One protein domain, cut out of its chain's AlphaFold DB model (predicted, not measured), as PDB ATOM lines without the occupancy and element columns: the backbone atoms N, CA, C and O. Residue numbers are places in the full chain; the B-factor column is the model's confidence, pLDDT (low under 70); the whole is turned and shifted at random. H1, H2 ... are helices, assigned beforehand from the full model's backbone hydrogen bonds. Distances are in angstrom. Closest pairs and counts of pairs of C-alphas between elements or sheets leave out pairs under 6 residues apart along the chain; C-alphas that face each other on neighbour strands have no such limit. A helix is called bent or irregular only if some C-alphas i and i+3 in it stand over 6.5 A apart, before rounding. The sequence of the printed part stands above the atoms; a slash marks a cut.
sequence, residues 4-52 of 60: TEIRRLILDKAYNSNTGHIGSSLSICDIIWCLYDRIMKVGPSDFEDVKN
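AT A GLANCE: This is residues 4 to 52 of the 60 residues of the protein "Transketolase (N-terminal)" of Candidatus Deianiraea vastatrix (UniProt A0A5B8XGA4). The model is a loose, open arch: the long, kinked helix H2 makes its span, H1 folds back at one end of it as a helical hairpin, and the short helix H3 lies beyond the other end, touching neither. The 49 printed residues hold three named helices, H1, H2 and H3 in chain order, with no named strand, and the class is all helix. The whole is loose, with a radius of gyration of the C-alphas of 13.5 A, and elongated, spanning 36 by 20 by 16 A.

HOW THE PARTS SIT: H1, residues 4 to 17, and H2, residues 23 to 39, form a helical hairpin joined by a tight link. They touch with residues 6 to 10 of H1 and 25 to 29 of H2 alone; the closest C-alphas, those of Arg 7 and Leu 26, are 6.4 A apart. Their lines stand at a steep tilt of 42 degrees, opposite ways. H2 has a kink of 43 degrees near residue 30 and is irregular: C-alphas 27 and 30 are 7.8 A apart. H3, residues 46 to 50, is apart from H1 and from H2. Every O i to N i+4 pair is within hydrogen-bond range in H1, against 11 of 13 in H2 and 0 of 1 in H3, where 1 of 2 O i to N i+3 pairs is within range.

IN THESE COORDINATES: H1 begins at C-alpha 4 (153.176, 127.321, 96.395) and measures 20.1 A from first to last C-alpha. H2 measures 23.9 A and ends at C-alpha 39 (138.606, 117.558, 88.351). H3 ends at C-alpha 50 (142.590, 121.927, 72.436).

THE WHOLE: The two C-alphas farthest apart, those of Asn 18 and Asn 52, are 36.4 A apart. The printed part has no cut, and the link from H2 to H3 is short. Mean pLDDT of the printed part is 87.5, with residues 43 to 50 under 70.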
ATOM      1  N   THR A   4     152.195 126.295  96.012       95.06
ATOM      2  CA  THR A   4     153.176 127.321  96.395       95.06
ATOM      3  C   THR A   4     153.950 127.814  95.178       95.06
ATOM      4  O   THR A   4     154.165 129.015  95.028       95.06
ATOM      5  N   GLU A   5     154.309 126.905  94.272       95.88
ATOM      6  CA  GLU A   5     154.981 127.232  93.012       95.88
ATOM      7  C   GLU A   5     154.104 128.127  92.121       95.88
ATOM      8  O   GLU A   5     154.602 129.108  91.572       95.88
ATOM      9  N   ILE A   6     152.787 127.878  92.057       95.56
ATOM     10  CA  ILE A   6     151.843 128.746  91.323       95.56
ATOM     11  C   ILE A   6     151.802 130.156  91.920       95.56
ATOM     12  O   ILE A   6     151.903 131.140  91.189       95.56
ATOM     13  N   ARG A   7     151.688 130.282  93.247       96.75
ATOM     14  CA  ARG A   7     151.677 131.599  93.910       96.75
ATOM     15  C   ARG A   7     152.969 132.367  93.671       96.75
ATOM     16  O   ARG A   7     152.920 133.566  93.408       96.75
ATOM     17  N   ARG A   8     154.115 131.683  93.720       97.31
ATOM     18  CA  ARG A   8     155.409 132.291  93.410       97.31
ATOM     19  C   ARG A   8     155.459 132.786  91.967       97.31
ATOM     20  O   ARG A   8     155.844 133.925  91.745       97.31
ATOM     21  N   LEU A   9     154.980 131.986  91.016       96.50
ATOM     22  CA  LEU A   9     154.897 132.389  89.614       96.50
ATOM     23  C   LEU A   9     154.026 133.643  89.420       96.50
ATOM     24  O   LEU A   9     154.412 134.532  88.665       96.50
ATOM     25  N   ILE A  10     152.886 133.748  90.113       96.12
ATOM     26  CA  ILE A  10     152.025 134.945  90.075       96.12
ATOM     27  C   ILE A  10     152.794 136.180  90.565       96.12
ATOM     28  O   ILE A  10     152.764 137.217  89.903       96.12
ATOM     29  N   LEU A  11     153.507 136.066  91.690       96.88
ATOM     30  CA  LEU A  11     154.307 137.160  92.247       96.88
ATOM     31  C   LEU A  11     155.447 137.569  91.311       96.88
ATOM     32  O   LEU A  11     155.611 138.755  91.039       96.88
ATOM     33  N   ASP A  12     156.180 136.600  90.764       97.44
ATOM     34  CA  ASP A  12     157.283 136.857  89.839       97.44
ATOM     35  C   ASP A  12     156.776 137.555  88.568       97.44
ATOM     36  O   ASP A  12     157.389 138.507  88.083       97.44
ATOM     37  N   LYS A  13     155.628 137.132  88.024       96.62
ATOM     38  CA  LYS A  13     155.018 137.786  86.857       96.62
ATOM     39  C   LYS A  13     154.563 139.202  87.175       96.62
ATOM     40  O   LYS A  13     154.797 140.099  86.365       96.62
ATOM     41  N   ALA A  14     153.956 139.418  88.333       96.81
ATOM     42  CA  ALA A  14     153.496 140.736  88.744       96.81
ATOM     43  C   ALA A  14     154.653 141.715  88.967       96.81
ATOM     44  O   ALA A  14     154.614 142.838  88.466       96.81
ATOM     45  N   TYR A  15     155.714 141.254  89.634       96.88
ATOM     46  CA  TYR A  15     156.933 142.023  89.860       96.88
ATOM     47  C   TYR A  15     157.582 142.439  88.537       96.88
ATOM     48  O   TYR A  15     157.808 143.620  88.299       96.88
ATOM     49  N   ASN A  16     157.798 141.483  87.627       97.56
ATOM     50  CA  ASN A  16     158.450 141.756  86.344       97.56
ATOM     51  C   ASN A  16     157.614 142.633  85.397       97.56
ATOM     52  O   ASN A  16     158.169 143.249  84.492       97.56
ATOM     53  N   SER A  17     156.293 142.685  85.581       96.62
ATOM     54  CA  SER A  17     155.394 143.525  84.778       96.62
ATOM     55  C   SER A  17     155.008 144.843  85.455       96.62
ATOM     56  O   SER A  17     154.275 145.627  84.857       96.62
ATOM     57  N   ASN A  18     155.504 145.114  86.670       95.00
ATOM     58  CA  ASN A  18     155.151 146.289  87.473       95.00
ATOM     59  C   ASN A  18     153.626 146.472  87.663       95.00
ATOM     60  O   ASN A  18     153.122 147.594  87.633       95.00
ATOM     61  N   THR A  19     152.877 145.379  87.866       93.25
ATOM     62  CA  THR A  19     151.428 145.420  88.148       93.25
ATOM     63  C   THR A  19     151.108 145.042  89.594       93.25
ATOM     64  O   THR A  19     151.710 144.137  90.167       93.25
ATOM     65  N   GLY A  20     150.119 145.722  90.181       89.12
ATOM     66  CA  GLY A  20     149.637 145.466  91.546       89.12
ATOM     67  C   GLY A  20     148.355 144.630  91.638       89.12
ATOM     68  O   GLY A  20     147.949 144.250  92.734       89.12
ATOM     69  N   HIS A  21     147.698 144.323  90.515       90.44
ATOM     70  CA  HIS A  21     146.391 143.649  90.504       90.44
ATOM     71  C   HIS A  21     146.532 142.122  90.598       90.44
ATOM     72  O   HIS A  21     146.229 141.396  89.658       90.44
ATOM     73  N   ILE A  22     147.015 141.630  91.742       95.56
ATOM     74  CA  ILE A  22     147.291 140.198  91.973       95.56
ATOM     75  C   ILE A  22     146.336 139.518  92.953       95.56
ATOM     76  O   ILE A  22     146.356 138.294  93.080       95.56
ATOM     77  N   GLY A  23     145.512 140.297  93.663       94.31
ATOM     78  CA  GLY A  23     144.642 139.785  94.724       94.31
ATOM     79  C   GLY A  23     143.666 138.719  94.228       94.31
ATOM     80  O   GLY A  23     143.552 137.663  94.848       94.31
ATOM     81  N   SER A  24     143.034 138.948  93.072       94.00
ATOM     82  CA  SER A  24     142.132 137.980  92.436       94.00
ATOM     83  C   SER A  24     142.862 136.674  92.111       94.00
ATOM     84  O   SER A  24     142.448 135.619  92.586       94.00
ATOM     85  N   SER A  25     143.999 136.745  91.419       94.75
ATOM     86  CA  SER A  25     144.816 135.581  91.051       94.75
ATOM     87  C   SER A  25     145.268 134.764  92.265       94.75
ATOM     88  O   SER A  25     145.205 133.535  92.251       94.75
ATOM     89  N   LEU A  26     145.697 135.429  93.343       95.94
ATOM     90  CA  LEU A  26     146.103 134.751  94.576       95.94
ATOM     91  C   LEU A  26     144.912 134.128  95.316       95.94
ATOM     92  O   LEU A  26     145.058 133.039  95.873       95.94
ATOM     93  N   SER A  27     143.746 134.782  95.304       96.25
ATOM     94  CA  SER A  27     142.544 134.311  96.006       96.25
ATOM     95  C   SER A  27     141.964 133.020  95.419       96.25
ATOM     96  O   SER A  27     141.500 132.166  96.169       96.25
ATOM     97  N   ILE A  28     142.055 132.834  94.097       95.75
ATOM     98  CA  ILE A  28     141.498 131.660  93.405       95.75
ATOM     99  C   ILE A  28     142.521 130.543  93.164       95.75
ATOM    100  O   ILE A  28     142.163 129.489  92.644       95.75
ATOM    101  N   CYS A  29     143.791 130.742  93.537       95.88
ATOM    102  CA  CYS A  29     144.900 129.849  93.182       95.88
ATOM    103  C   CYS A  29     144.637 128.371  93.523       95.88
ATOM    104  O   CYS A  29     144.966 127.489  92.732       95.88
ATOM    105  N   ASP A  30     144.045 128.087  94.685       95.44
ATOM    106  CA  ASP A  30     143.796 126.707  95.120       95.44
ATOM    107  C   ASP A  30     142.637 126.055  94.367       95.44
ATOM    108  O   ASP A  30     142.686 124.857  94.091       95.44
ATOM    109  N   ILE A  31     141.625 126.848  94.005       95.00
ATOM    110  CA  ILE A  31     140.483 126.400  93.205       95.00
ATOM    111  C   ILE A  31     140.976 126.025  91.811       95.00
ATOM    112  O   ILE A  31     140.727 124.915  91.355       95.00
ATOM    113  N   ILE A  32     141.739 126.914  91.172       93.94
ATOM    114  CA  ILE A  32     142.297 126.676  89.838       93.94
ATOM    115  C   ILE A  32     143.231 125.467  89.850       93.94
ATOM    116  O   ILE A  32     143.108 124.600  88.991       93.94
ATOM    117  N   TRP A  33     144.110 125.355  90.849       93.94
ATOM    118  CA  TRP A  33     144.962 124.175  90.985       93.94
ATOM    119  C   TRP A  33     144.138 122.888  91.106       93.94
ATOM    120  O   TRP A  33     144.405 121.936  90.385       93.94
ATOM    121  N   CYS A  34     143.106 122.861  91.954       93.50
ATOM    122  CA  CYS A  34     142.243 121.689  92.118       93.50
ATOM    123  C   CYS A  34     141.505 121.321  90.822       93.50
ATOM    124  O   CYS A  34     141.451 120.148  90.455       93.50
ATOM    125  N   LEU A  35     140.966 122.320  90.115       91.88
ATOM    126  CA  LEU A  35     140.240 122.107  88.867       91.88
ATOM    127  C   LEU A  35     141.134 121.452  87.815       91.88
ATOM    128  O   LEU A  35     140.762 120.413  87.282       91.88
ATOM    129  N   TYR A  36     142.325 122.000  87.579       89.50
ATOM    130  CA  TYR A  36     143.246 121.478  86.568       89.50
ATOM    131  C   TYR A  36     143.942 120.171  86.969       89.50
ATOM    132  O   TYR A  36     144.245 119.366  86.098       89.50
ATOM    133  N   ASP A  37     144.229 119.963  88.256       88.94
ATOM    134  CA  ASP A  37     144.985 118.791  88.728       88.94
ATOM    135  C   ASP A  37     144.092 117.564  88.948       88.94
ATOM    136  O   ASP A  37     144.550 116.432  88.808       88.94
ATOM    137  N   ARG A  38     142.826 117.770  89.341       89.50
ATOM    138  CA  ARG A  38     141.993 116.688  89.891       89.50
ATOM    139  C   ARG A  38     140.629 116.507  89.250       89.50
ATOM    140  O   ARG A  38     140.086 115.412  89.355       89.50
ATOM    141  N   ILE A  39     140.034 117.568  88.708       91.50
ATOM    142  CA  ILE A  39     138.606 117.558  88.351       91.50
ATOM    143  C   ILE A  39     138.418 117.547  86.841       91.50
ATOM    144  O   ILE A  39     137.684 116.711  86.326       91.50
ATOM    145  N   MET A  40     139.047 118.485  86.140       90.31
ATOM    146  CA  MET A  40     138.804 118.691  84.724       90.31
ATOM    147  C   MET A  40     139.424 117.588  83.873       90.31
ATOM    148  O   MET A  40     140.574 117.192  84.070       90.31
ATOM    149  N   LYS A  41     138.696 117.182  82.837       86.81
ATOM    150  CA  LYS A  41     139.198 116.362  81.737       86.81
ATOM    151  C   LYS A  41     140.028 117.235  80.792       86.81
ATOM    152  O   LYS A  41     139.577 117.615  79.713       86.81
ATOM    153  N   VAL A  42     141.229 117.596  81.240       82.38
ATOM    154  CA  VAL A  42     142.226 118.361  80.479       82.38
ATOM    155  C   VAL A  42     143.593 117.691  80.613       82.38
ATOM    156  O   VAL A  42     144.007 117.313  81.706       82.38
ATOM    157  N   GLY A  43     144.295 117.517  79.500       69.31
ATOM    158  CA  GLY A  43     145.632 116.942  79.434       69.31
ATOM    159  C   GLY A  43     146.722 118.014  79.292       69.31
ATOM    160  O   GLY A  43     146.487 119.073  78.707       69.31
ATOM    161  N   PRO A  44     147.944 117.764  79.798       64.81
ATOM    162  CA  PRO A  44     149.084 118.669  79.634       64.81
ATOM    163  C   PRO A  44     149.735 118.604  78.239       64.81
ATOM    164  O   PRO A  44     150.654 119.376  77.972       64.81
ATOM    165  N   SER A  45     149.310 117.687  77.365       56.56
ATOM    166  CA  SER A  45     149.963 117.402  76.085       56.56
ATOM    167  C   SER A  45     149.187 117.954  74.884       56.56
ATOM    168  O   SER A  45     148.195 117.369  74.459       56.56
ATOM    169  N   ASP A  46     149.737 119.035  74.330       47.06
ATOM    170  CA  ASP A  46     149.644 119.505  72.944       47.06
ATOM    171  C   ASP A  46     148.274 119.837  72.323       47.06
ATOM    172  O   ASP A  46     147.191 119.513  72.800       47.06
ATOM    173  N   PHE A  47     148.367 120.553  71.196       50.62
ATOM    174  CA  PHE A  47     147.306 121.089  70.334       50.62
ATOM    175  C   PHE A  47     146.139 120.139  70.003       50.62
ATOM    176  O   PHE A  47     145.112 120.609  69.507       50.62
ATOM    177  N   GLU A  48     146.277 118.834  70.228       53.25
ATOM    178  CA  GLU A  48     145.202 117.861  70.029       53.25
ATOM    179  C   GLU A  48     144.144 117.933  71.128       53.25
ATOM    180  O   GLU A  48     142.956 117.846  70.824       53.25
ATOM    181  N   ASP A  49     144.537 118.208  72.374       63.16
ATOM    182  CA  ASP A  49     143.578 118.333  73.471       63.16
ATOM    183  C   ASP A  49     142.758 119.629  73.346       63.16
ATOM    184  O   ASP A  49     141.565 119.654  73.627       63.16
ATOM    185  N   VAL A  50     143.339 120.699  72.784       66.38
ATOM    186  CA  VAL A  50     142.590 121.927  72.436       66.38
ATOM    187  C   VAL A  50     141.516 121.659  71.372       66.38
ATOM    188  O   VAL A  50     140.488 122.331  71.354       66.38
ATOM    189  N   LYS A  51     141.739 120.686  70.481       73.12
ATOM    190  CA  LYS A  51     140.774 120.281  69.447       73.12
ATOM    191  C   LYS A  51     139.793 119.215  69.931       73.12
ATOM    192  O   LYS A  51     138.874 118.885  69.184       73.12
ATOM    193  N   ASN A  52     139.975 118.676  71.134       80.38
ATOM    194  CA  ASN A  52     139.086 117.678  71.701       80.38
ATOM    195  C   ASN A  52     137.741 118.336  72.070       80.38
ATOM    196  O   ASN A  52     137.695 119.149  72.995       80.38
TER     197      ASN A  52